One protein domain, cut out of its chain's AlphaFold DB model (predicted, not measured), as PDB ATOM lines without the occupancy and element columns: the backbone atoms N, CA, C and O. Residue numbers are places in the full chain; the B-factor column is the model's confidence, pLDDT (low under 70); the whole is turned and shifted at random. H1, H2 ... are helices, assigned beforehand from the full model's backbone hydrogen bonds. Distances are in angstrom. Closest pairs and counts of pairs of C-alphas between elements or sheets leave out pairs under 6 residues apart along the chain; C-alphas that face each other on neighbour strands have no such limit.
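Overview. This is residues 2 to 108 and 121 to 214 of the 797 residues of the protein "protein TPLATE-like" of Nicotiana tabacum (UniProt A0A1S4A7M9). Four helices, H6, H8, H9 and H10, make an up-and-down bundle, each running against the one before it, with the kinked H8 in the middle. The helical hairpin of H2 and H3 packs on this bundle through H3, which crosses H6; the short H4 and H5 pack on H8, H7 packs on H3, and H1 lies near H2. The printed part has 201 residues with ten named helices, H1 to H10 in chain order, and no named strand: all helix. It is compact, with a radius of gyration of the C-alphas of 17.1 A and spans of 52 by 46 by 34 A.

Arrangement. H1, residues 2 to 6, is close to but not clearly touching H2, residues 9 to 23; their closest C-alphas, of Leu 4 and Gln 12, are 6.5 A apart. H2 and H3, residues 29 to 55, form a helical hairpin and touch at a shallow tilt of 19 degrees, closest at the C-alphas of Val 23 and Arg 32, 5.8 A. H4, residues 67 to 70, touches H2 and H8, residues 135 to 150; the closest C-alphas of H4 and H8, of Ala 67 and Glu 140, are 6.3 A apart. H5, residues 73 to 80, touches H8, closest at the C-alphas of His 80 and Pro 147, 5.9 A. H6, residues 88 to 104, touches residues 32 to 44 of H3 at a steep tilt of 47 degrees, closest at the C-alphas of Cys 40 and Leu 96, 5.2 A. H7, residues 121 to 128, touches H3, closest at the C-alphas of Cys 45 and Leu 123, 6.9 A. H8 is the hub, touching six helices, among them H6 at a shallow tilt of 30 degrees, opposite ways, closest at the C-alphas of Cys 100 and Ala 138, 6.3 A. H9, residues 158 to 176, forms a helical hairpin with H8 and touches H6, where the closest C-alphas, of Ala 94 and Ala 159, are 4.4 A apart. H10, residues 189 to 211, touches H8 at a shallow tilt of 7 degrees, the same way, closest at the C-alphas of Lys 150 and Glu 211, 6.2 A. Every O i to N i+4 pair is within hydrogen-bond range in H3, H5, H7 and H9; the counts are 0 of 1 in H1, with 1 of 2 O i to N i+3 pairs, 10 of 11 in H2, 11 of 13 in H6, 8 of 12 in H8 and 17 of 19 in H10, and H4 is too short for such a pair.

Along the chain. H1 begins at C-alpha 2, (118.914, 2.026, 134.431), and H10 ends at C-alpha 211, (86.960, 28.543, 128.557). H3 is 38.7 A long, H10 33.8 A and H9 26.9 A. H8 has a kink of 40 degrees near residue 144.

Size, cuts and confidence. Residues 109 to 120 are not printed; C-alphas 108 and 121 are 14.3 A apart across the cut. The links H3 to H4 and H9 to H10 are long. The pLDDT is under 70 at residues 2 to 7, 104 to 108, 121 to 133 and 176 to 186.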
ATOM      1  N   THR A   2     118.468   3.409 134.115       47.84
ATOM      2  CA  THR A   2     118.914   2.026 134.431       47.84
ATOM      3  C   THR A   2     118.878   1.631 135.919       47.84
ATOM      4  O   THR A   2     118.205   0.669 136.283       47.84
ATOM      5  N   ASN A   3     119.534   2.404 136.789       61.19
ATOM      6  CA  ASN A   3     119.714   2.069 138.210       61.19
ATOM      7  C   ASN A   3     118.525   2.452 139.125       61.19
ATOM      8  O   ASN A   3     118.626   2.283 140.335       61.19
ATOM      9  N   LEU A   4     117.403   2.960 138.592       57.69
ATOM     10  CA  LEU A   4     116.235   3.385 139.394       57.69
ATOM     11  C   LEU A   4     115.665   2.259 140.267       57.69
ATOM     12  O   LEU A   4     115.234   2.509 141.387       57.69
ATOM     13  N   HIS A   5     115.729   1.021 139.775       57.00
ATOM     14  CA  HIS A   5     115.248  -0.182 140.457       57.00
ATOM     15  C   HIS A   5     116.021  -0.548 141.742       57.00
ATOM     16  O   HIS A   5     115.639  -1.499 142.422       57.00
ATOM     17  N   LEU A   6     117.113   0.164 142.054       63.16
ATOM     18  CA  LEU A   6     117.925  -0.004 143.268       63.16
ATOM     19  C   LEU A   6     117.541   0.979 144.391       63.16
ATOM     20  O   LEU A   6     118.161   0.960 145.449       63.16
ATOM     21  N   LEU A   7     116.564   1.861 144.155       67.06
ATOM     22  CA  LEU A   7     116.078   2.847 145.121       67.06
ATOM     23  C   LEU A   7     114.717   2.431 145.690       67.06
ATOM     24  O   LEU A   7     113.880   1.895 144.960       67.06
ATOM     25  N   ASP A   8     114.451   2.770 146.952       75.00
ATOM     26  CA  ASP A   8     113.110   2.653 147.535       75.00
ATOM     27  C   ASP A   8     112.084   3.503 146.767       75.00
ATOM     28  O   ASP A   8     112.412   4.566 146.231       75.00
ATOM     29  N   LEU A   9     110.820   3.067 146.749       70.94
ATOM     30  CA  LEU A   9     109.731   3.705 145.988       70.94
ATOM     31  C   LEU A   9     109.617   5.219 146.259       70.94
ATOM     32  O   LEU A   9     109.527   6.015 145.326       70.94
ATOM     33  N   SER A  10     109.710   5.637 147.524       71.94
ATOM     34  CA  SER A  10     109.682   7.052 147.929       71.94
ATOM     35  C   SER A  10     110.888   7.854 147.415       71.94
ATOM     36  O   SER A  10     110.763   9.039 147.086       71.94
ATOM     37  N   MET A  11     112.057   7.219 147.283       76.12
ATOM     38  CA  MET A  11     113.251   7.830 146.696       76.12
ATOM     39  C   MET A  11     113.158   7.902 145.167       76.12
ATOM     40  O   MET A  11     113.569   8.914 144.598       76.12
ATOM     41  N   GLN A  12     112.567   6.898 144.506       75.19
ATOM     42  CA  GLN A  12     112.265   6.943 143.067       75.19
ATOM     43  C   GLN A  12     111.331   8.120 142.742       75.19
ATOM     44  O   GLN A  12     111.672   8.959 141.912       75.19
ATOM     45  N   VAL A  13     110.222   8.260 143.477       73.88
ATOM     46  CA  VAL A  13     109.285   9.400 143.391       73.88
ATOM     47  C   VAL A  13     110.002  10.740 143.573       73.88
ATOM     48  O   VAL A  13     109.879  11.640 142.737       73.88
ATOM     49  N   SER A  14     110.775  10.886 144.656       79.44
ATOM     50  CA  SER A  14     111.515  12.122 144.959       79.44
ATOM     51  C   SER A  14     112.509  12.483 143.847       79.44
ATOM     52  O   SER A  14     112.716  13.661 143.542       79.44
ATOM     53  N   LEU A  15     113.097  11.471 143.204       82.00
ATOM     54  CA  LEU A  15     113.970  11.634 142.050       82.00
ATOM     55  C   LEU A  15     113.188  12.011 140.780       82.00
ATOM     56  O   LEU A  15     113.631  12.916 140.080       82.00
ATOM     57  N   PHE A  16     112.012  11.435 140.500       81.56
ATOM     58  CA  PHE A  16     111.179  11.833 139.350       81.56
ATOM     59  C   PHE A  16     110.737  13.300 139.426       81.56
ATOM     60  O   PHE A  16     110.923  14.040 138.456       81.56
ATOM     61  N   LYS A  17     110.265  13.760 140.596       82.19
ATOM     62  CA  LYS A  17     109.879  15.171 140.823       82.19
ATOM     63  C   LYS A  17     111.047  16.150 140.596       82.19
ATOM     64  O   LYS A  17     110.815  17.303 140.239       82.19
ATOM     65  N   LYS A  18     112.299  15.703 140.767       84.06
ATOM     66  CA  LYS A  18     113.517  16.477 140.444       84.06
ATOM     67  C   LYS A  18     113.913  16.358 138.970       84.06
ATOM     68  O   LYS A  18     114.247  17.367 138.354       84.06
ATOM     69  N   LEU A  19     113.854  15.156 138.395       84.38
ATOM     70  CA  LEU A  19     114.243  14.898 137.008       84.38
ATOM     71  C   LEU A  19     113.360  15.658 136.009       84.38
ATOM     72  O   LEU A  19     113.913  16.224 135.072       84.38
ATOM     73  N   LEU A  20     112.043  15.773 136.226       83.31
ATOM     74  CA  LEU A  20     111.178  16.595 135.358       83.31
ATOM     75  C   LEU A  20     111.666  18.052 135.251       83.31
ATOM     76  O   LEU A  20     111.771  18.597 134.152       83.31
ATOM     77  N   LEU A  21     112.047  18.660 136.379       83.44
ATOM     78  CA  LEU A  21     112.582  20.026 136.417       83.44
ATOM     79  C   LEU A  21     113.964  20.154 135.755       83.44
ATOM     80  O   LEU A  21     114.329  21.249 135.326       83.44
ATOM     81  N   MET A  22     114.733  19.064 135.669       84.62
ATOM     82  CA  MET A  22     115.999  19.023 134.930       84.62
ATOM     83  C   MET A  22     115.770  18.865 133.423       84.62
ATOM     84  O   MET A  22     116.412  19.568 132.644       84.62
ATOM     85  N   VAL A  23     114.833  18.000 133.020       84.94
ATOM     86  CA  VAL A  23     114.478  17.734 131.615       84.94
ATOM     87  C   VAL A  23     113.994  18.999 130.906       84.94
ATOM     88  O   VAL A  23     114.381  19.232 129.763       84.94
ATOM     89  N   ARG A  24     113.278  19.885 131.610       80.31
ATOM     90  CA  ARG A  24     112.882  21.217 131.116       80.31
ATOM     91  C   ARG A  24     114.049  22.080 130.598       80.31
ATOM     92  O   ARG A  24     113.818  23.007 129.830       80.31
ATOM     93  N   ASN A  25     115.290  21.794 131.003       83.00
ATOM     94  CA  ASN A  25     116.484  22.550 130.603       83.00
ATOM     95  C   ASN A  25     117.289  21.879 129.466       83.00
ATOM     96  O   ASN A  25     118.326  22.412 129.063       83.00
ATOM     97  N   LEU A  26     116.857  20.718 128.953       81.88
ATOM     98  CA  LEU A  26     117.515  20.046 127.827       81.88
ATOM     99  C   LEU A  26     117.197  20.770 126.510       81.88
ATOM    100  O   LEU A  26     116.037  21.016 126.174       81.88
ATOM    101  N   ARG A  27     118.246  21.108 125.753       75.81
ATOM    102  CA  ARG A  27     118.132  21.910 124.522       75.81
ATOM    103  C   ARG A  27     117.509  21.125 123.363       75.81
ATOM    104  O   ARG A  27     116.640  21.656 122.678       75.81
ATOM    105  N   ALA A  28     117.932  19.878 123.162       77.94
ATOM    106  CA  ALA A  28     117.429  19.025 122.091       77.94
ATOM    107  C   ALA A  28     116.044  18.443 122.427       77.94
ATOM    108  O   ALA A  28     115.794  17.991 123.544       77.94
ATOM    109  N   GLU A  29     115.150  18.456 121.439       73.06
ATOM    110  CA  GLU A  29     113.781  17.936 121.549       73.06
ATOM    111  C   GLU A  29     113.754  16.410 121.688       73.06
ATOM    112  O   GLU A  29     113.046  15.888 122.548       73.06
ATOM    113  N   SER A  30     114.606  15.706 120.934       70.69
ATOM    114  CA  SER A  30     114.856  14.262 121.070       70.69
ATOM    115  C   SER A  30     115.112  13.857 122.519       70.69
ATOM    116  O   SER A  30     114.526  12.902 123.028       70.69
ATOM    117  N   ASP A  31     115.963  14.623 123.194       73.62
ATOM    118  CA  ASP A  31     116.478  14.306 124.519       73.62
ATOM    119  C   ASP A  31     115.425  14.615 125.588       73.62
ATOM    120  O   ASP A  31     115.268  13.841 126.536       73.62
ATOM    121  N   ARG A  32     114.649  15.699 125.406       79.00
ATOM    122  CA  ARG A  32     113.458  15.978 126.224       79.00
ATOM    123  C   ARG A  32     112.439  14.858 126.098       79.00
ATOM    124  O   ARG A  32     112.070  14.273 127.112       79.00
ATOM    125  N   MET A  33     112.027  14.519 124.879       72.75
ATOM    126  CA  MET A  33     110.981  13.523 124.627       72.75
ATOM    127  C   MET A  33     111.390  12.127 125.109       72.75
ATOM    128  O   MET A  33     110.607  11.459 125.786       72.75
ATOM    129  N   HIS A  34     112.637  11.709 124.867       73.06
ATOM    130  CA  HIS A  34     113.167  10.448 125.388       73.06
ATOM    131  C   HIS A  34     113.188  10.427 126.928       73.06
ATOM    132  O   HIS A  34     112.701   9.475 127.544       73.06
ATOM    133  N   ALA A  35     113.694  11.485 127.570       74.56
ATOM    134  CA  ALA A  35     113.752  11.556 129.029       74.56
ATOM    135  C   ALA A  35     112.354  11.625 129.672       74.56
ATOM    136  O   ALA A  35     112.114  10.938 130.667       74.56
ATOM    137  N   LEU A  36     111.422  12.388 129.089       79.38
ATOM    138  CA  LEU A  36     110.016  12.433 129.502       79.38
ATOM    139  C   LEU A  36     109.365  11.053 129.399       79.38
ATOM    140  O   LEU A  36     108.783  10.599 130.382       79.38
ATOM    141  N   ALA A  37     109.513  10.354 128.270       74.50
ATOM    142  CA  ALA A  37     108.971   9.009 128.094       74.50
ATOM    143  C   ALA A  37     109.535   8.021 129.132       74.50
ATOM    144  O   ALA A  37     108.777   7.260 129.735       74.50
ATOM    145  N   CYS A  38     110.843   8.058 129.410       71.81
ATOM    146  CA  CYS A  38     111.446   7.231 130.460       71.81
ATOM    147  C   CYS A  38     110.892   7.547 131.860       71.81
ATOM    148  O   CYS A  38     110.590   6.621 132.617       71.81
ATOM    149  N   ILE A  39     110.748   8.828 132.218       79.25
ATOM    150  CA  ILE A  39     110.227   9.238 133.533       79.25
ATOM    151  C   ILE A  39     108.754   8.845 133.670       79.25
ATOM    152  O   ILE A  39     108.399   8.191 134.648       79.25
ATOM    153  N   CYS A  40     107.917   9.167 132.682       83.00
ATOM    154  CA  CYS A  40     106.479   8.899 132.720       83.00
ATOM    155  C   CYS A  40     106.180   7.397 132.799       83.00
ATOM    156  O   CYS A  40     105.409   6.977 133.657       83.00
ATOM    157  N   ARG A  41     106.843   6.567 131.976       77.06
ATOM    158  CA  ARG A  41     106.699   5.101 132.043       77.06
ATOM    159  C   ARG A  41     107.106   4.552 133.406       77.06
ATOM    160  O   ARG A  41     106.382   3.733 133.960       77.06
ATOM    161  N   THR A  42     108.226   5.011 133.973       75.00
ATOM    162  CA  THR A  42     108.679   4.494 135.275       75.00
ATOM    163  C   THR A  42     107.773   4.960 136.421       75.00
ATOM    164  O   THR A  42     107.492   4.171 137.317       75.00
ATOM    165  N   ALA A  43     107.251   6.190 136.372       81.19
ATOM    166  CA  ALA A  43     106.273   6.687 137.341       81.19
ATOM    167  C   ALA A  43     104.957   5.886 137.293       81.19
ATOM    168  O   ALA A  43     104.471   5.462 138.337       81.19
ATOM    169  N   LEU A  44     104.440   5.581 136.096       81.19
ATOM    170  CA  LEU A  44     103.271   4.707 135.919       81.19
ATOM    171  C   LEU A  44     103.525   3.282 136.446       81.19
ATOM    172  O   LEU A  44     102.650   2.705 137.085       81.19
ATOM    173  N   CYS A  45     104.726   2.723 136.241       76.31
ATOM    174  CA  CYS A  45     105.103   1.426 136.821       76.31
ATOM    175  C   CYS A  45     105.129   1.458 138.359       76.31
ATOM    176  O   CYS A  45     104.735   0.481 138.993       76.31
ATOM    177  N   VAL A  46     105.593   2.560 138.959       78.94
ATOM    178  CA  VAL A  46     105.635   2.749 140.420       78.94
ATOM    179  C   VAL A  46     104.229   2.861 141.013       78.94
ATOM    180  O   VAL A  46     103.961   2.208 142.019       78.94
ATOM    181  N   ASP A  47     103.325   3.602 140.369       83.94
ATOM    182  CA  ASP A  47     101.921   3.719 140.785       83.94
ATOM    183  C   ASP A  47     101.183   2.370 140.690       83.94
ATOM    184  O   ASP A  47     100.623   1.886 141.676       83.94
ATOM    185  N   LEU A  48     101.282   1.689 139.539       80.75
ATOM    186  CA  LEU A  48     100.748   0.333 139.343       80.75
ATOM    187  C   LEU A  48     101.253  -0.647 140.411       80.75
ATOM    188  O   LEU A  48     100.463  -1.383 141.005       80.75
ATOM    189  N   PHE A  49     102.563  -0.651 140.678       77.38
ATOM    190  CA  PHE A  49     103.172  -1.526 141.679       77.38
ATOM    191  C   PHE A  49     102.713  -1.193 143.106       77.38
ATOM    192  O   PHE A  49     102.486  -2.104 143.906       77.38
ATOM    193  N   ALA A  50     102.548   0.090 143.437       80.44
ATOM    194  CA  ALA A  50     102.066   0.525 144.744       80.44
ATOM    195  C   ALA A  50     100.593   0.152 144.967       80.44
ATOM    196  O   ALA A  50     100.273  -0.452 145.993       80.44
ATOM    197  N   LYS A  51      99.712   0.420 143.995       81.12
ATOM    198  CA  LYS A  51      98.291   0.032 144.045       81.12
ATOM    199  C   LYS A  51      98.123  -1.484 144.144       81.12
ATOM    200  O   LYS A  51      97.395  -1.964 145.010       81.12
ATOM    201  N   GLU A  52      98.874  -2.257 143.362       77.19
ATOM    202  CA  GLU A  52      98.884  -3.723 143.467       77.19
ATOM    203  C   GLU A  52      99.425  -4.224 144.821       77.19
ATOM    204  O   GLU A  52      98.902  -5.183 145.389       77.19
ATOM    205  N   SER A  53     100.419  -3.548 145.404       77.62
ATOM    206  CA  SER A  53     100.912  -3.862 146.754       77.62
ATOM    207  C   SER A  53      99.859  -3.587 147.837       77.62
ATOM    208  O   SER A  53      99.716  -4.389 148.763       77.62
ATOM    209  N   VAL A  54      99.070  -2.517 147.701       81.69
ATOM    210  CA  VAL A  54      97.933  -2.211 148.591       81.69
ATOM    211  C   VAL A  54      96.817  -3.248 148.451       81.69
ATOM    212  O   VAL A  54      96.327  -3.744 149.466       81.69
ATOM    213  N   ARG A  55      96.471  -3.670 147.226       77.81
ATOM    214  CA  ARG A  55      95.509  -4.770 146.981       77.81
ATOM    215  C   ARG A  55      95.966  -6.098 147.606       77.81
ATOM    216  O   ARG A  55      95.136  -6.896 148.028       77.81
ATOM    217  N   ARG A  56      97.282  -6.308 147.749       78.31
ATOM    218  CA  ARG A  56      97.904  -7.435 148.480       78.31
ATOM    219  C   ARG A  56      98.030  -7.209 149.998       78.31
ATOM    220  O   ARG A  56      98.723  -7.972 150.669       78.31
ATOM    221  N   GLY A  57      97.378  -6.186 150.552       78.12
ATOM    222  CA  GLY A  57      97.312  -5.915 151.991       78.12
ATOM    223  C   GLY A  57      98.507  -5.154 152.577       78.12
ATOM    224  O   GLY A  57      98.622  -5.061 153.801       78.12
ATOM    225  N   GLN A  58      99.404  -4.603 151.752       82.19
ATOM    226  CA  GLN A  58     100.458  -3.710 152.245       82.19
ATOM    227  C   GLN A  58      99.897  -2.314 152.557       82.19
ATOM    228  O   GLN A  58      98.868  -1.897 152.024       82.19
ATOM    229  N   LYS A  59     100.582  -1.561 153.424       82.12
ATOM    230  CA  LYS A  59     100.203  -0.168 153.706       82.12
ATOM    231  C   LYS A  59     100.488   0.714 152.480       82.12
ATOM    232  O   LYS A  59     101.557   0.557 151.891       82.12
ATOM    233  N   PRO A  60      99.600   1.663 152.125       79.62
ATOM    234  CA  PRO A  60      99.867   2.611 151.050       79.62
ATOM    235  C   PRO A  60     101.101   3.458 151.373       79.62
ATOM    236  O   PRO A  60     101.245   3.971 152.486       79.62
ATOM    237  N   VAL A  61     101.989   3.603 150.391       79.12
ATOM    238  CA  VAL A  61     103.165   4.475 150.481       79.12
ATOM    239  C   VAL A  61     102.748   5.864 149.983       79.12
ATOM    240  O   VAL A  61     102.284   5.977 148.851       79.12
ATOM    241  N   PRO A  62     102.863   6.934 150.790       79.00
ATOM    242  CA  PRO A  62     102.398   8.254 150.376       79.00
ATOM    243  C   PRO A  62     103.241   8.797 149.215       79.00
ATOM    244  O   PRO A  62     104.474   8.794 149.277       79.00
ATOM    245  N   GLY A  63     102.571   9.295 148.175       77.88
ATOM    246  CA  GLY A  63     103.208   9.913 147.015       77.88
ATOM    247  C   GLY A  63     103.748   8.937 145.965       77.88
ATOM    248  O   GLY A  63     104.542   9.362 145.135       77.88
ATOM    249  N   THR A  64     103.394   7.648 145.982       82.12
ATOM    250  CA  THR A  64     103.693   6.739 144.850       82.12
ATOM    251  C   THR A  64     102.677   6.824 143.714       82.12
ATOM    252  O   THR A  64     102.934   6.296 142.637       82.12
ATOM    253  N   ASP A  65     101.548   7.486 143.953       84.62
ATOM    254  CA  ASP A  65     100.523   7.809 142.967       84.62
ATOM    255  C   ASP A  65     101.038   8.772 141.883       84.62
ATOM    256  O   ASP A  65     101.943   9.589 142.114       84.62
ATOM    257  N   ILE A  66     100.446   8.694 140.686       86.06
ATOM    258  CA  ILE A  66     100.879   9.502 139.537       86.06
ATOM    259  C   ILE A  66     100.525  10.989 139.703       86.06
ATOM    260  O   ILE A  66     101.255  11.851 139.207       86.06
ATOM    261  N   ALA A  67      99.464  11.309 140.451       86.00
ATOM    262  CA  ALA A  67      99.062  12.686 140.738       86.00
ATOM    263  C   ALA A  67     100.112  13.438 141.573       86.00
ATOM    264  O   ALA A  67     100.383  14.617 141.314       86.00
ATOM    265  N   SER A  68     100.787  12.752 142.499       85.69
ATOM    266  CA  SER A  68     101.849  13.317 143.335       85.69
ATOM    267  C   SER A  68     102.971  13.978 142.521       85.69
ATOM    268  O   SER A  68     103.572  14.967 142.952       85.69
ATOM    269  N   LEU A  69     103.258  13.471 141.315       80.31
ATOM    270  CA  LEU A  69     104.274  14.002 140.400       80.31
ATOM    271  C   LEU A  69     104.016  15.482 140.048       80.31
ATOM    272  O   LEU A  69     104.960  16.240 139.815       80.31
ATOM    273  N   PHE A  70     102.746  15.894 140.100       83.75
ATOM    274  CA  PHE A  70     102.233  17.220 139.760       83.75
ATOM    275  C   PHE A  70     101.935  18.107 140.984       83.75
ATOM    276  O   PHE A  70     101.537  19.260 140.822       83.75
ATOM    277  N   GLU A  71     102.205  17.644 142.213       83.06
ATOM    278  CA  GLU A  71     102.207  18.496 143.420       83.06
ATOM    279  C   GLU A  71     103.289  19.584 143.372       83.06
ATOM    280  O   GLU A  71     103.212  20.583 144.088       83.06
ATOM    281  N   ASN A  72     104.330  19.393 142.555       83.56
ATOM    282  CA  ASN A  72     105.407  20.362 142.426       83.56
ATOM    283  C   ASN A  72     104.861  21.675 141.850       83.56
ATOM    284  O   ASN A  72     104.455  21.716 140.690       83.56
ATOM    285  N   ALA A  73     104.908  22.748 142.646       84.12
ATOM    286  CA  ALA A  73     104.308  24.039 142.316       84.12
ATOM    287  C   ALA A  73     104.651  24.544 140.903       84.12
ATOM    288  O   ALA A  73     103.760  25.032 140.220       84.12
ATOM    289  N   ARG A  74     105.892  24.349 140.428       83.81
ATOM    290  CA  ARG A  74     106.313  24.768 139.078       83.81
ATOM    291  C   ARG A  74     105.681  23.937 137.963       83.81
ATOM    292  O   ARG A  74     105.301  24.488 136.944       83.81
ATOM    293  N   ILE A  75     105.552  22.623 138.156       83.81
ATOM    294  CA  ILE A  75     104.885  21.742 137.183       83.81
ATOM    295  C   ILE A  75     103.374  22.020 137.183       83.81
ATOM    296  O   ILE A  75     102.751  22.058 136.125       83.81
ATOM    297  N   LYS A  76     102.787  22.285 138.357       85.75
ATOM    298  CA  LYS A  76     101.383  22.691 138.481       85.75
ATOM    299  C   LYS A  76     101.115  24.030 137.785       85.75
ATOM    300  O   LYS A  76     100.132  24.139 137.060       85.75
ATOM    301  N   GLU A  77     101.996  25.010 137.964       85.94
ATOM    302  CA  GLU A  77     101.982  26.311 137.284       85.94
ATOM    303  C   GLU A  77     102.141  26.162 135.759       85.94
ATOM    304  O   GLU A  77     101.301  26.669 135.015       85.94
ATOM    305  N   ASP A  78     103.127  25.383 135.292       83.69
ATOM    306  CA  ASP A  78     103.337  25.064 133.866       83.69
ATOM    307  C   ASP A  78     102.087  24.382 133.238       83.69
ATOM    308  O   ASP A  78     101.797  24.617 132.063       83.69
ATOM    309  N   LEU A  79     101.309  23.592 134.003       85.88
ATOM    310  CA  LEU A  79     100.031  23.004 133.553       85.88
ATOM    311  C   LEU A  79      98.837  23.974 133.567       85.88
ATOM    312  O   LEU A  79      98.013  23.931 132.655       85.88
ATOM    313  N   HIS A  80      98.685  24.802 134.605       87.12
ATOM    314  CA  HIS A  80      97.518  25.694 134.750       87.12
ATOM    315  C   HIS A  80      97.661  26.988 133.932       87.12
ATOM    316  O   HIS A  80      96.680  27.693 133.705       87.12
ATOM    317  N   THR A  81      98.870  27.291 133.456       86.12
ATOM    318  CA  THR A  81      99.133  28.390 132.524       86.12
ATOM    319  C   THR A  81      98.405  28.155 131.198       86.12
ATOM    320  O   THR A  81      98.701  27.203 130.475       86.12
ATOM    321  N   VAL A  82      97.483  29.055 130.849       81.44
ATOM    322  CA  VAL A  82      96.683  28.990 129.612       81.44
ATOM    323  C   VAL A  82      97.535  29.282 128.371       81.44
ATOM    324  O   VAL A  82      97.555  28.486 127.429       81.44
ATOM    325  N   THR A  83      98.290  30.381 128.386       77.81
ATOM    326  CA  THR A  83      99.151  30.843 127.287       77.81
ATOM    327  C   THR A  83     100.627  30.641 127.642       77.81
ATOM    328  O   THR A  83     101.145  31.260 128.566       77.81
ATOM    329  N   SER A  84     101.343  29.782 126.910       77.50
ATOM    330  CA  SER A  84     102.784  29.580 127.121       77.50
ATOM    331  C   SER A  84     103.526  29.396 125.805       77.50
ATOM    332  O   SER A  84     103.052  28.716 124.902       77.50
ATOM    333  N   LYS A  85     104.731  29.972 125.735       70.75
ATOM    334  CA  LYS A  85     105.675  29.814 124.615       70.75
ATOM    335  C   LYS A  85     106.576  28.579 124.763       70.75
ATOM    336  O   LYS A  85     107.464  28.368 123.944       70.75
ATOM    337  N   SER A  86     106.404  27.802 125.836       76.12
ATOM    338  CA  SER A  86     107.202  26.607 126.120       76.12
ATOM    339  C   SER A  86     106.453  25.341 125.717       76.12
ATOM    340  O   SER A  86     105.395  25.042 126.272       76.12
ATOM    341  N   LEU A  87     107.049  24.556 124.817       82.81
ATOM    342  CA  LEU A  87     106.522  23.251 124.407       82.81
ATOM    343  C   LEU A  87     106.534  22.219 125.546       82.81
ATOM    344  O   LEU A  87     105.775  21.260 125.490       82.81
ATOM    345  N   PHE A  88     107.323  22.419 126.610       85.12
ATOM    346  CA  PHE A  88     107.520  21.433 127.685       85.12
ATOM    347  C   PHE A  88     106.218  20.906 128.318       85.12
ATOM    348  O   PHE A  88     106.141  19.725 128.645       85.12
ATOM    349  N   ARG A  89     105.176  21.741 128.468       87.44
ATOM    350  CA  ARG A  89     103.864  21.292 128.982       87.44
ATOM    351  C   ARG A  89     103.141  20.363 127.992       87.44
ATOM    352  O   ARG A  89     102.530  19.380 128.402       87.44
ATOM    353  N   GLU A  90     103.256  20.648 126.693       87.50
ATOM    354  CA  GLU A  90     102.667  19.870 125.597       87.50
ATOM    355  C   GLU A  90     103.416  18.539 125.435       87.50
ATOM    356  O   GLU A  90     102.787  17.483 125.385       87.50
ATOM    357  N   GLU A  91     104.752  18.582 125.465       86.00
ATOM    358  CA  GLU A  91     105.643  17.415 125.505       86.00
ATOM    359  C   GLU A  91     105.327  16.504 126.708       86.00
ATOM    360  O   GLU A  91     105.160  15.293 126.546       86.00
ATOM    361  N   LEU A  92     105.198  17.072 127.916       88.25
ATOM    362  CA  LEU A  92     104.930  16.335 129.158       88.25
ATOM    363  C   LEU A  92     103.570  15.626 129.135       88.25
ATOM    364  O   LEU A  92     103.509  14.434 129.437       88.25
ATOM    365  N   VAL A  93     102.492  16.326 128.763       89.19
ATOM    366  CA  VAL A  93     101.152  15.718 128.688       89.19
ATOM    367  C   VAL A  93     101.095  14.664 127.584       89.19
ATOM    368  O   VAL A  93     100.622  13.560 127.845       89.19
ATOM    369  N   ALA A  94     101.640  14.932 126.392       86.31
ATOM    370  CA  ALA A  94     101.674  13.942 125.315       86.31
ATOM    371  C   ALA A  94     102.444  12.670 125.724       86.31
ATOM    372  O   ALA A  94     101.951  11.558 125.525       86.31
ATOM    373  N   MET A  95     103.621  12.812 126.346       83.94
ATOM    374  CA  MET A  95     104.443  11.668 126.758       83.94
ATOM    375  C   MET A  95     103.872  10.896 127.947       83.94
ATOM    376  O   MET A  95     104.003   9.670 127.963       83.94
ATOM    377  N   LEU A  96     103.211  11.549 128.909       87.62
ATOM    378  CA  LEU A  96     102.515  10.840 129.985       87.62
ATOM    379  C   LEU A  96     101.281  10.102 129.459       87.62
ATOM    380  O   LEU A  96     101.117   8.913 129.736       87.62
ATOM    381  N   VAL A  97     100.446  10.780 128.671       87.06
ATOM    382  CA  VAL A  97      99.190  10.217 128.170       87.06
ATOM    383  C   VAL A  97      99.435   9.081 127.181       87.06
ATOM    384  O   VAL A  97      98.811   8.035 127.335       87.06
ATOM    385  N   GLU A  98     100.360   9.203 126.222       81.50
ATOM    386  CA  GLU A  98     100.692   8.065 125.348       81.50
ATOM    387  C   GLU A  98     101.336   6.923 126.142       81.50
ATOM    388  O   GLU A  98     100.948   5.774 125.950       81.50
ATOM    389  N   SER A  99     102.240   7.199 127.095       80.00
ATOM    390  CA  SER A  99     102.815   6.138 127.945       80.00
ATOM    391  C   SER A  99     101.755   5.391 128.759       80.00
ATOM    392  O   SER A  99     101.912   4.198 129.002       80.00
ATOM    393  N   CYS A 100     100.673   6.068 129.150       83.62
ATOM    394  CA  CYS A 100      99.517   5.453 129.792       83.62
ATOM    395  C   CYS A 100      98.622   4.708 128.781       83.62
ATOM    396  O   CYS A 100      98.227   3.573 129.028       83.62
ATOM    397  N   PHE A 101      98.369   5.286 127.603       78.25
ATOM    398  CA  PHE A 101      97.564   4.669 126.544       78.25
ATOM    399  C   PHE A 101      98.163   3.349 126.036       78.25
ATOM    400  O   PHE A 101      97.408   2.418 125.751       78.25
ATOM    401  N   GLN A 102      99.494   3.220 125.977       73.44
ATOM    402  CA  GLN A 102     100.157   1.957 125.617       73.44
ATOM    403  C   GLN A 102      99.810   0.803 126.582       73.44
ATOM    404  O   GLN A 102      99.786  -0.345 126.152       73.44
ATOM    405  N   LEU A 103      99.452   1.082 127.845       70.94
ATOM    406  CA  LEU A 103      98.974   0.068 128.806       70.94
ATOM    407  C   LEU A 103      97.578  -0.485 128.452       70.94
ATOM    408  O   LEU A 103      97.187  -1.537 128.950       70.94
ATOM    409  N   SER A 104      96.820   0.221 127.603       68.88
ATOM    410  CA  SER A 104      95.471  -0.168 127.159       68.88
ATOM    411  C   SER A 104      95.452  -1.068 125.916       68.88
ATOM    412  O   SER A 104      94.379  -1.515 125.485       68.88
ATOM    413  N   LEU A 105      96.626  -1.302 125.320       64.56
ATOM    414  CA  LEU A 105      96.818  -2.140 124.141       64.56
ATOM    415  C   LEU A 105      97.175  -3.577 124.558       64.56
ATOM    416  O   LEU A 105      97.850  -3.770 125.571       64.56
ATOM    417  N   PRO A 106      96.748  -4.604 123.801       53.66
ATOM    418  CA  PRO A 106      97.215  -5.966 124.033       53.66
ATOM    419  C   PRO A 106      98.725  -6.043 123.767       53.66
ATOM    420  O   PRO A 106      99.198  -5.549 122.742       53.66
ATOM    421  N   LEU A 107      99.479  -6.676 124.672       45.88
ATOM    422  CA  LEU A 107     100.900  -6.927 124.431       45.88
ATOM    423  C   LEU A 107     101.084  -7.848 123.211       45.88
ATOM    424  O   LEU A 107     100.334  -8.818 123.068       45.88
ATOM    425  N   PRO A 108     102.105  -7.609 122.366       39.69
ATOM    426  CA  PRO A 108     102.565  -8.601 121.403       39.69
ATOM    427  C   PRO A 108     102.998  -9.894 122.109       39.69
ATOM    428  O   PRO A 108     103.556  -9.847 123.206       39.69
ATOM    429  N   GLY A 121     109.389  -6.337 134.010       41.06
ATOM    430  CA  GLY A 121     108.547  -7.492 134.326       41.06
ATOM    431  C   GLY A 121     107.251  -7.101 135.051       41.06
ATOM    432  O   GLY A 121     106.228  -7.747 134.854       41.06
ATOM    433  N   ALA A 122     107.238  -6.009 135.827       40.56
ATOM    434  CA  ALA A 122     106.013  -5.476 136.431       40.56
ATOM    435  C   ALA A 122     104.964  -5.013 135.396       40.56
ATOM    436  O   ALA A 122     103.773  -5.117 135.679       40.56
ATOM    437  N   LEU A 123     105.370  -4.577 134.194       41.53
ATOM    438  CA  LEU A 123     104.439  -4.317 133.087       41.53
ATOM    439  C   LEU A 123     103.823  -5.629 132.587       41.53
ATOM    440  O   LEU A 123     102.602  -5.737 132.546       41.53
ATOM    441  N   ALA A 124     104.649  -6.646 132.309       40.75
ATOM    442  CA  ALA A 124     104.188  -7.963 131.856       40.75
ATOM    443  C   ALA A 124     103.254  -8.652 132.877       40.75
ATOM    444  O   ALA A 124     102.203  -9.186 132.510       40.75
ATOM    445  N   TYR A 125     103.580  -8.580 134.174       39.59
ATOM    446  CA  TYR A 125     102.709  -9.067 135.253       39.59
ATOM    447  C   TYR A 125     101.431  -8.226 135.406       39.59
ATOM    448  O   TYR A 125     100.363  -8.796 135.628       39.59
ATOM    449  N   GLY A 126     101.512  -6.899 135.256       41.06
ATOM    450  CA  GLY A 126     100.358  -5.997 135.335       41.06
ATOM    451  C   GLY A 126      99.329  -6.236 134.225       41.06
ATOM    452  O   GLY A 126      98.128  -6.199 134.485       41.06
ATOM    453  N   THR A 127      99.787  -6.563 133.013       41.28
ATOM    454  CA  THR A 127      98.925  -6.946 131.879       41.28
ATOM    455  C   THR A 127      98.379  -8.372 131.966       41.28
ATOM    456  O   THR A 127      97.373  -8.675 131.330       41.28
ATOM    457  N   GLY A 128      99.010  -9.252 132.752       36.97
ATOM    458  CA  GLY A 128      98.592 -10.651 132.905       36.97
ATOM    459  C   GLY A 128      97.312 -10.851 133.729       36.97
ATOM    460  O   GLY A 128      96.682 -11.900 133.619       36.97
ATOM    461  N   TYR A 129      96.907  -9.859 134.531       37.28
ATOM    462  CA  TYR A 129      95.732  -9.929 135.409       37.28
ATOM    463  C   TYR A 129      94.746  -8.780 135.157       37.28
ATOM    464  O   TYR A 129      94.689  -7.808 135.902       37.28
ATOM    465  N   GLY A 130      93.901  -8.946 134.135       47.16
ATOM    466  CA  GLY A 130      92.659  -8.184 133.967       47.16
ATOM    467  C   GLY A 130      92.810  -6.754 133.426       47.16
ATOM    468  O   GLY A 130      93.609  -5.945 133.887       47.16
ATOM    469  N   ALA A 131      91.933  -6.390 132.486       46.66
ATOM    470  CA  ALA A 131      91.932  -5.083 131.814       46.66
ATOM    471  C   ALA A 131      91.552  -3.874 132.708       46.66
ATOM    472  O   ALA A 131      91.379  -2.777 132.187       46.66
ATOM    473  N   LEU A 132      91.403  -4.074 134.022       52.72
ATOM    474  CA  LEU A 132      90.990  -3.073 135.013       52.72
ATOM    475  C   LEU A 132      92.170  -2.487 135.805       52.72
ATOM    476  O   LEU A 132      92.072  -1.376 136.316       52.72
ATOM    477  N   ASN A 133      93.300  -3.196 135.908       68.62
ATOM    478  CA  ASN A 133      94.369  -2.816 136.840       68.62
ATOM    479  C   ASN A 133      95.041  -1.466 136.529       68.62
ATOM    480  O   ASN A 133      95.582  -0.844 137.444       68.62
ATOM    481  N   TRP A 134      94.986  -1.015 135.271       78.56
ATOM    482  CA  TRP A 134      95.562   0.246 134.795       78.56
ATOM    483  C   TRP A 134      94.544   1.392 134.657       78.56
ATOM    484  O   TRP A 134      94.963   2.538 134.495       78.56
ATOM    485  N   THR A 135      93.231   1.131 134.731       82.38
ATOM    486  CA  THR A 135      92.212   2.168 134.468       82.38
ATOM    487  C   THR A 135      92.129   3.207 135.587       82.38
ATOM    488  O   THR A 135      91.803   4.358 135.325       82.38
ATOM    489  N   GLU A 136      92.484   2.822 136.815       84.50
ATOM    490  CA  GLU A 136      92.594   3.698 137.989       84.50
ATOM    491  C   GLU A 136      93.776   4.698 137.862       84.50
ATOM    492  O   GLU A 136      93.514   5.903 137.862       84.50
ATOM    493  N   PRO A 137      95.041   4.272 137.634       86.06
ATOM    494  CA  PRO A 137      96.131   5.168 137.218       86.06
ATOM    495  C   PRO A 137      95.798   6.052 136.008       86.06
ATOM    496  O   PRO A 137      96.139   7.233 135.980       86.06
ATOM    497  N   ALA A 138      95.122   5.503 134.997       88.81
ATOM    498  CA  ALA A 138      94.761   6.259 133.802       88.81
ATOM    499  C   ALA A 138      93.711   7.342 134.077       88.81
ATOM    500  O   ALA A 138      93.797   8.427 133.506       88.81
ATOM    501  N   LEU A 139      92.758   7.086 134.974       90.19
ATOM    502  CA  LEU A 139      91.798   8.089 135.420       90.19
ATOM    503  C   LEU A 139      92.504   9.254 136.125       90.19
ATOM    504  O   LEU A 139      92.219  10.402 135.806       90.19
ATOM    505  N   GLU A 140      93.493   8.983 136.982       90.69
ATOM    506  CA  GLU A 140      94.332  10.028 137.598       90.69
ATOM    507  C   GLU A 140      95.145  10.819 136.562       90.69
ATOM    508  O   GLU A 140      95.224  12.043 136.651       90.69
ATOM    509  N   VAL A 141      95.702  10.161 135.535       92.31
ATOM    510  CA  VAL A 141      96.378  10.856 134.422       92.31
ATOM    511  C   VAL A 141      95.425  11.817 133.705       92.31
ATOM    512  O   VAL A 141      95.821  12.944 133.406       92.31
ATOM    513  N   VAL A 142      94.180  11.413 133.437       93.31
ATOM    514  CA  VAL A 142      93.204  12.247 132.713       93.31
ATOM    515  C   VAL A 142      92.576  13.318 133.628       93.31
ATOM    516  O   VAL A 142      92.345  14.434 133.176       93.31
ATOM    517  N   GLU A 143      92.408  13.074 134.928       93.00
ATOM    518  CA  GLU A 143      92.056  14.124 135.900       93.00
ATOM    519  C   GLU A 143      93.153  15.203 135.987       93.00
ATOM    520  O   GLU A 143      92.864  16.398 135.923       93.00
ATOM    521  N   VAL A 144      94.427  14.806 136.082       92.19
ATOM    522  CA  VAL A 144      95.555  15.740 136.259       92.19
ATOM    523  C   VAL A 144      95.925  16.473 134.966       92.19
ATOM    524  O   VAL A 144      96.279  17.652 135.010       92.19
ATOM    525  N   CYS A 145      95.809  15.822 133.804       93.56
ATOM    526  CA  CYS A 145      96.070  16.456 132.506       93.56
ATOM    527  C   CYS A 145      94.903  17.326 131.999       93.56
ATOM    528  O   CYS A 145      95.084  18.041 131.012       93.56
ATOM    529  N   ARG A 146      93.740  17.323 132.673       93.88
ATOM    530  CA  ARG A 146      92.542  18.111 132.321       93.88
ATOM    531  C   ARG A 146      92.817  19.562 131.884       93.88
ATOM    532  O   ARG A 146      92.228  19.959 130.876       93.88
ATOM    533  N   PRO A 147      93.699  20.357 132.533       92.31
ATOM    534  CA  PRO A 147      93.959  21.741 132.121       92.31
ATOM    535  C   PRO A 147      94.385  21.915 130.655       92.31
ATOM    536  O   PRO A 147      94.178  22.993 130.097       92.31
ATOM    537  N   CYS A 148      94.923  20.873 130.000       91.06
ATOM    538  CA  CYS A 148      95.380  20.972 128.614       91.06
ATOM    539  C   CYS A 148      94.274  21.324 127.607       91.06
ATOM    540  O   CYS A 148      94.572  21.944 126.588       91.06
ATOM    541  N   VAL A 149      93.001  21.024 127.899       91.31
ATOM    542  CA  VAL A 149      91.885  21.377 126.998       91.31
ATOM    543  C   VAL A 149      91.647  22.888 126.903       91.31
ATOM    544  O   VAL A 149      91.023  23.347 125.948       91.31
ATOM    545  N   LYS A 150      92.153  23.665 127.871       91.25
ATOM    546  CA  LYS A 150      92.047  25.132 127.906       91.25
ATOM    547  C   LYS A 150      93.244  25.837 127.273       91.25
ATOM    548  O   LYS A 150      93.184  27.047 127.079       91.25
ATOM    549  N   TRP A 151      94.338  25.140 126.973       88.12
ATOM    550  CA  TRP A 151      95.545  25.799 126.474       88.12
ATOM    551  C   TRP A 151      95.325  26.459 125.111       88.12
ATOM    552  O   TRP A 151      94.721  25.879 124.208       88.12
ATOM    553  N   ASP A 152      95.889  27.654 124.945       83.50
ATOM    554  CA  ASP A 152      96.266  28.115 123.613       83.50
ATOM    555  C   ASP A 152      97.663  27.569 123.293       83.50
ATOM    556  O   ASP A 152      98.624  27.820 124.028       83.50
ATOM    557  N   CYS A 153      97.743  26.792 122.215       76.06
ATOM    558  CA  CYS A 153      98.958  26.184 121.678       76.06
ATOM    559  C   CYS A 153      99.211  26.631 120.224       76.06
ATOM    560  O   CYS A 153      99.775  25.874 119.434       76.06
ATOM    561  N   GLU A 154      98.743  27.823 119.831       73.44
ATOM    562  CA  GLU A 154      99.014  28.438 118.517       73.44
ATOM    563  C   GLU A 154      98.582  27.537 117.333       73.44
ATOM    564  O   GLU A 154      99.207  27.499 116.274       73.44
ATOM    565  N   GLY A 155      97.509  26.759 117.526       70.69
ATOM    566  CA  GLY A 155      96.967  25.807 116.546       70.69
ATOM    567  C   GLY A 155      97.526  24.377 116.611       70.69
ATOM    568  O   GLY A 155      97.000  23.500 115.916       70.69
ATOM    569  N   ARG A 156      98.531  24.093 117.452       78.62
ATOM    570  CA  ARG A 156      98.980  22.719 117.748       78.62
ATOM    571  C   ARG A 156      97.899  21.979 118.547       78.62
ATOM    572  O   ARG A 156      97.352  22.533 119.492       78.62
ATOM    573  N   THR A 157      97.597  20.721 118.198       80.81
ATOM    574  CA  THR A 157      96.583  19.916 118.922       80.81
ATOM    575  C   THR A 157      97.082  18.595 119.508       80.81
ATOM    576  O   THR A 157      96.331  17.970 120.244       80.81
ATOM    577  N   TYR A 158      98.332  18.179 119.267       82.81
ATOM    578  CA  TYR A 158      98.791  16.810 119.562       82.81
ATOM    579  C   TYR A 158      98.585  16.356 121.018       82.81
ATOM    580  O   TYR A 158      97.960  15.325 121.240       82.81
ATOM    581  N   ALA A 159      99.022  17.140 122.012       84.81
ATOM    582  CA  ALA A 159      98.845  16.785 123.426       84.81
ATOM    583  C   ALA A 159      97.362  16.617 123.822       84.81
ATOM    584  O   ALA A 159      97.026  15.756 124.634       84.81
ATOM    585  N   ILE A 160      96.476  17.400 123.200       88.94
ATOM    586  CA  ILE A 160      95.025  17.376 123.421       88.94
ATOM    587  C   ILE A 160      94.384  16.198 122.671       88.94
ATOM    588  O   ILE A 160      93.525  15.515 123.220       88.94
ATOM    589  N   ASP A 161      94.830  15.910 121.446       85.44
ATOM    590  CA  ASP A 161      94.410  14.729 120.685       85.44
ATOM    591  C   ASP A 161      94.799  13.432 121.436       85.44
ATOM    592  O   ASP A 161      93.975  12.526 121.551       85.44
ATOM    593  N   CYS A 162      95.991  13.365 122.046       83.81
ATOM    594  CA  CYS A 162      96.387  12.275 122.950       83.81
ATOM    595  C   CYS A 162      95.503  12.209 124.208       83.81
ATOM    596  O   CYS A 162      95.009  11.133 124.553       83.81
ATOM    597  N   TYR A 163      95.279  13.341 124.884       92.44
ATOM    598  CA  TYR A 163      94.425  13.437 126.077       92.44
ATOM    599  C   TYR A 163      93.015  12.883 125.829       92.44
ATOM    600  O   TYR A 163      92.545  11.997 126.548       92.44
ATOM    601  N   LEU A 164      92.359  13.349 124.764       90.81
ATOM    602  CA  LEU A 164      91.001  12.936 124.413       90.81
ATOM    603  C   LEU A 164      90.945  11.477 123.938       90.81
ATOM    604  O   LEU A 164      89.983  10.777 124.250       90.81
ATOM    605  N   LYS A 165      91.994  10.982 123.271       86.88
ATOM    606  CA  LYS A 165      92.162   9.563 122.915       86.88
ATOM    607  C   LYS A 165      92.181   8.646 124.145       86.88
ATOM    608  O   LYS A 165      91.524   7.605 124.118       86.88
ATOM    609  N   LEU A 166      92.861   9.022 125.234       87.56
ATOM    610  CA  LEU A 166      92.828   8.248 126.486       87.56
ATOM    611  C   LEU A 166      91.477   8.382 127.213       87.56
ATOM    612  O   LEU A 166      90.929   7.372 127.652       87.56
ATOM    613  N   LEU A 167      90.903   9.589 127.280       91.50
ATOM    614  CA  LEU A 167      89.586   9.837 127.884       91.50
ATOM    615  C   LEU A 167      88.475   8.996 127.230       91.50
ATOM    616  O   LEU A 167      87.744   8.296 127.929       91.50
ATOM    617  N   VAL A 168      88.365   9.032 125.899       87.94
ATOM    618  CA  VAL A 168      87.366   8.269 125.123       87.94
ATOM    619  C   VAL A 168      87.565   6.764 125.312       87.94
ATOM    620  O   VAL A 168      86.596   6.024 125.491       87.94
ATOM    621  N   ARG A 169      88.822   6.302 125.358       83.12
ATOM    622  CA  ARG A 169      89.142   4.895 125.623       83.12
ATOM    623  C   ARG A 169      88.699   4.453 127.020       83.12
ATOM    624  O   ARG A 169      88.150   3.360 127.141       83.12
ATOM    625  N   LEU A 170      88.889   5.286 128.047       85.56
ATOM    626  CA  LEU A 170      88.403   5.011 129.402       85.56
ATOM    627  C   LEU A 170      86.875   4.991 129.461       85.56
ATOM    628  O   LEU A 170      86.318   4.018 129.963       85.56
ATOM    629  N   CYS A 171      86.198   5.999 128.902       85.50
ATOM    630  CA  CYS A 171      84.733   6.053 128.882       85.50
ATOM    631  C   CYS A 171      84.137   4.792 128.241       85.50
ATOM    632  O   CYS A 171      83.360   4.094 128.884       85.50
ATOM    633  N   HIS A 172      84.608   4.411 127.048       80.62
ATOM    634  CA  HIS A 172      84.212   3.161 126.392       80.62
ATOM    635  C   HIS A 172      84.436   1.908 127.262       80.62
ATOM    636  O   HIS A 172      83.602   1.001 127.260       80.62
ATOM    637  N   ILE A 173      85.543   1.828 128.007       77.44
ATOM    638  CA  ILE A 173      85.823   0.677 128.879       77.44
ATOM    639  C   ILE A 173      84.832   0.617 130.043       77.44
ATOM    640  O   ILE A 173      84.287  -0.461 130.286       77.44
ATOM    641  N   TYR A 174      84.552   1.734 130.720       77.44
ATOM    642  CA  TYR A 174      83.548   1.782 131.791       77.44
ATOM    643  C   TYR A 174      82.119   1.567 131.261       77.44
ATOM    644  O   TYR A 174      81.327   0.914 131.934       77.44
ATOM    645  N   ASP A 175      81.806   2.003 130.039       72.50
ATOM    646  CA  ASP A 175      80.506   1.761 129.399       72.50
ATOM    647  C   ASP A 175      80.280   0.290 129.002       72.50
ATOM    648  O   ASP A 175      79.153  -0.195 129.095       72.50
ATOM    649  N   THR A 176      81.320  -0.430 128.553       66.00
ATOM    650  CA  THR A 176      81.153  -1.749 127.893       66.00
ATOM    651  C   THR A 176      81.745  -2.946 128.636       66.00
ATOM    652  O   THR A 176      81.164  -4.029 128.600       66.00
ATOM    653  N   ARG A 177      82.900  -2.799 129.299       55.56
ATOM    654  CA  ARG A 177      83.640  -3.911 129.942       55.56
ATOM    655  C   ARG A 177      83.689  -3.808 131.464       55.56
ATOM    656  O   ARG A 177      83.770  -4.827 132.138       55.56
ATOM    657  N   GLY A 178      83.625  -2.588 131.991       52.38
ATOM    658  CA  GLY A 178      83.404  -2.279 133.402       52.38
ATOM    659  C   GLY A 178      81.940  -1.978 133.738       52.38
ATOM    660  O   GLY A 178      81.674  -1.609 134.875       52.38
ATOM    661  N   GLY A 179      81.012  -2.136 132.782       49.53
ATOM    662  CA  GLY A 179      79.617  -1.657 132.816       49.53
ATOM    663  C   GLY A 179      78.674  -2.307 133.835       49.53
ATOM    664  O   GLY A 179      77.457  -2.294 133.654       49.53
ATOM    665  N   VAL A 180      79.212  -2.873 134.911       53.56
ATOM    666  CA  VAL A 180      78.456  -3.342 136.068       53.56
ATOM    667  C   VAL A 180      78.255  -2.143 137.000       53.56
ATOM    668  O   VAL A 180      79.090  -1.851 137.847       53.56
ATOM    669  N   LYS A 181      77.160  -1.398 136.816       59.62
ATOM    670  CA  LYS A 181      76.973  -0.069 137.441       59.62
ATOM    671  C   LYS A 181      76.452  -0.106 138.891       59.62
ATOM    672  O   LYS A 181      76.152   0.935 139.474       59.62
ATOM    673  N   ARG A 182      76.262  -1.294 139.485       60.59
ATOM    674  CA  ARG A 182      75.703  -1.472 140.842       60.59
ATOM    675  C   ARG A 182      76.301  -2.691 141.543       60.59
ATOM    676  O   ARG A 182      76.504  -3.731 140.924       60.59
ATOM    677  N   VAL A 183      76.438  -2.616 142.870       60.78
ATOM    678  CA  VAL A 183      76.864  -3.752 143.722       60.78
ATOM    679  C   VAL A 183      75.974  -4.987 143.513       60.78
ATOM    680  O   VAL A 183      76.463  -6.111 143.494       60.78
ATOM    681  N   LYS A 184      74.665  -4.781 143.293       60.31
ATOM    682  CA  LYS A 184      73.687  -5.851 143.014       60.31
ATOM    683  C   LYS A 184      73.969  -6.634 141.731       60.31
ATOM    684  O   LYS A 184      73.575  -7.790 141.643       60.31
ATOM    685  N   ASP A 185      74.641  -6.001 140.776       62.09
ATOM    686  CA  ASP A 185      74.900  -6.552 139.450       62.09
ATOM    687  C   ASP A 185      76.304  -7.205 139.391       62.09
ATOM    688  O   ASP A 185      76.653  -7.832 138.395       62.09
ATOM    689  N   GLY A 186      77.099  -7.088 140.471       65.25
ATOM    690  CA  GLY A 186      78.439  -7.678 140.627       65.25
ATOM    691  C   GLY A 186      79.600  -6.681 140.778       65.25
ATOM    692  O   GLY A 186      80.752  -7.106 140.798       65.25
ATOM    693  N   ALA A 187      79.330  -5.374 140.861       70.38
ATOM    694  CA  ALA A 187      80.365  -4.336 140.873       70.38
ATOM    695  C   ALA A 187      81.191  -4.307 142.169       70.38
ATOM    696  O   ALA A 187      80.630  -4.410 143.266       70.38
ATOM    697  N   SER A 188      82.498  -4.045 142.063       73.19
ATOM    698  CA  SER A 188      83.305  -3.649 143.222       73.19
ATOM    699  C   SER A 188      83.023  -2.195 143.622       73.19
ATOM    700  O   SER A 188      82.636  -1.359 142.802       73.19
ATOM    701  N   GLN A 189      83.259  -1.868 144.895       78.50
ATOM    702  CA  GLN A 189      83.099  -0.498 145.394       78.50
ATOM    703  C   GLN A 189      84.027   0.490 144.661       78.50
ATOM    704  O   GLN A 189      83.629   1.620 144.375       78.50
ATOM    705  N   ASP A 190      85.232   0.044 144.294       77.00
ATOM    706  CA  ASP A 190      86.236   0.847 143.587       77.00
ATOM    707  C   ASP A 190      85.852   1.093 142.120       77.00
ATOM    708  O   ASP A 190      86.150   2.153 141.568       77.00
ATOM    709  N   GLN A 191      85.153   0.148 141.477       76.38
ATOM    710  CA  GLN A 191      84.594   0.345 140.134       76.38
ATOM    711  C   GLN A 191      83.530   1.447 140.145       76.38
ATOM    712  O   GLN A 191      83.614   2.369 139.338       76.38
ATOM    713  N   ILE A 192      82.596   1.406 141.104       80.50
ATOM    714  CA  ILE A 192      81.547   2.428 141.266       80.50
ATOM    715  C   ILE A 192      82.166   3.801 141.574       80.50
ATOM    716  O   ILE A 192      81.752   4.816 141.008       80.50
ATOM    717  N   LEU A 193      83.184   3.851 142.442       85.00
ATOM    718  CA  LEU A 193      83.900   5.086 142.769       85.00
ATOM    719  C   LEU A 193      84.599   5.684 141.538       85.00
ATOM    720  O   LEU A 193      84.492   6.887 141.300       85.00
ATOM    721  N   ASN A 194      85.273   4.858 140.736       85.25
ATOM    722  CA  ASN A 194      85.972   5.316 139.536       85.25
ATOM    723  C   ASN A 194      85.013   5.682 138.386       85.25
ATOM    724  O   ASN A 194      85.273   6.661 137.689       85.25
ATOM    725  N   GLU A 195      83.865   5.010 138.233       82.88
ATOM    726  CA  GLU A 195      82.800   5.473 137.327       82.88
ATOM    727  C   GLU A 195      82.258   6.842 137.779       82.88
ATOM    728  O   GLU A 195      82.129   7.761 136.971       82.88
ATOM    729  N   THR A 196      82.016   7.023 139.082       86.69
ATOM    730  CA  THR A 196      81.531   8.296 139.646       86.69
ATOM    731  C   THR A 196      82.535   9.437 139.431       86.69
ATOM    732  O   THR A 196      82.142  10.541 139.045       86.69
ATOM    733  N   ARG A 197      83.836   9.176 139.625       89.88
ATOM    734  CA  ARG A 197      84.930  10.110 139.294       89.88
ATOM    735  C   ARG A 197      84.925  10.479 137.811       89.88
ATOM    736  O   ARG A 197      84.924  11.664 137.489       89.88
ATOM    737  N   LEU A 198      84.837   9.494 136.915       89.50
ATOM    738  CA  LEU A 198      84.823   9.724 135.468       89.50
ATOM    739  C   LEU A 198      83.596  10.537 135.014       89.50
ATOM    740  O   LEU A 198      83.741  11.455 134.208       89.50
ATOM    741  N   GLN A 199      82.410  10.283 135.572       87.56
ATOM    742  CA  GLN A 199      81.224  11.112 135.320       87.56
ATOM    743  C   GLN A 199      81.395  12.553 135.830       87.56
ATOM    744  O   GLN A 199      80.960  13.500 135.174       87.56
ATOM    745  N   ASN A 200      82.030  12.749 136.989       91.06
ATOM    746  CA  ASN A 200      82.328  14.091 137.491       91.06
ATOM    747  C   ASN A 200      83.321  14.814 136.574       91.06
ATOM    748  O   ASN A 200      83.044  15.940 136.170       91.06
ATOM    749  N   LEU A 201      84.389  14.141 136.144       92.94
ATOM    750  CA  LEU A 201      85.345  14.650 135.159       92.94
ATOM    751  C   LEU A 201      84.666  15.026 133.827       92.94
ATOM    752  O   LEU A 201      84.967  16.077 133.269       92.94
ATOM    753  N   GLN A 202      83.701  14.239 133.338       91.19
ATOM    754  CA  GLN A 202      82.886  14.612 132.170       91.19
ATOM    755  C   GLN A 202      82.085  15.906 132.414       91.19
ATOM    756  O   GLN A 202      82.118  16.808 131.575       91.19
ATOM    757  N   ARG A 203      81.397  16.038 133.559       90.31
ATOM    758  CA  ARG A 203      80.635  17.253 133.934       90.31
ATOM    759  C   ARG A 203      81.544  18.482 134.064       90.31
ATOM    760  O   ARG A 203      81.161  19.586 133.682       90.31
ATOM    761  N   GLU A 204      82.756  18.299 134.576       92.94
ATOM    762  CA  GLU A 204      83.772  19.348 134.659       92.94
ATOM    763  C   GLU A 204      84.298  19.766 133.279       92.94
ATOM    764  O   GLU A 204      84.367  20.960 132.989       92.94
ATOM    765  N   LEU A 205      84.587  18.806 132.397       94.38
ATOM    766  CA  LEU A 205      84.995  19.067 131.014       94.38
ATOM    767  C   LEU A 205      83.892  19.759 130.191       94.38
ATOM    768  O   LEU A 205      84.204  20.552 129.303       94.38
ATOM    769  N   VAL A 206      82.609  19.531 130.505       93.12
ATOM    770  CA  VAL A 206      81.503  20.317 129.928       93.12
ATOM    771  C   VAL A 206      81.585  21.779 130.353       93.12
ATOM    772  O   VAL A 206      81.484  22.657 129.499       93.12
ATOM    773  N   ARG A 207      81.797  22.069 131.643       92.12
ATOM    774  CA  ARG A 207      81.968  23.455 132.120       92.12
ATOM    775  C   ARG A 207      83.167  24.123 131.447       92.12
ATOM    776  O   ARG A 207      83.056  25.263 130.996       92.12
ATOM    777  N   ASP A 208      84.261  23.380 131.290       92.62
ATOM    778  CA  ASP A 208      85.485  23.853 130.646       92.62
ATOM    779  C   ASP A 208      85.295  24.268 129.177       92.62
ATOM    780  O   ASP A 208      86.032  25.143 128.727       92.62
ATOM    781  N   LEU A 209      84.291  23.748 128.444       92.69
ATOM    782  CA  LEU A 209      83.970  24.179 127.065       92.69
ATOM    783  C   LEU A 209      83.779  25.698 126.933       92.69
ATOM    784  O   LEU A 209      84.009  26.255 125.861       92.69
ATOM    785  N   ARG A 210      83.362  26.372 128.012       88.00
ATOM    786  CA  ARG A 210      83.184  27.832 128.063       88.00
ATOM    787  C   ARG A 210      84.508  28.606 128.036       88.00
ATOM    788  O   ARG A 210      84.498  29.770 127.649       88.00
ATOM    789  N   GLU A 211      85.613  27.968 128.419       88.25
ATOM    790  CA  GLU A 211      86.960  28.543 128.557       88.25
ATOM    791  C   GLU A 211      87.947  28.030 127.484       88.25
ATOM    792  O   GLU A 211      89.141  28.328 127.536       88.25
ATOM    793  N   VAL A 212      87.483  27.248 126.500       88.75
ATOM    794  CA  VAL A 212      88.343  26.730 125.424       88.75
ATOM    795  C   VAL A 212      88.635  27.819 124.388       88.75
ATOM    796  O   VAL A 212      87.751  28.233 123.640       88.75
ATOM    797  N   ASN A 213      89.904  28.217 124.284       77.44
ATOM    798  CA  ASN A 213      90.347  29.335 123.440       77.44
ATOM    799  C   ASN A 213      90.177  29.138 121.921       77.44
ATOM    800  O   ASN A 213      90.124  30.126 121.195       77.44
ATOM    801  N   THR A 214      90.132  27.899 121.406       81.75
ATOM    802  CA  THR A 214      90.100  27.654 119.949       81.75
ATOM    803  C   THR A 214      88.920  26.774 119.510       81.75
ATOM    804  O   THR A 214      88.693  25.715 120.104       81.75
TER     805      THR A 214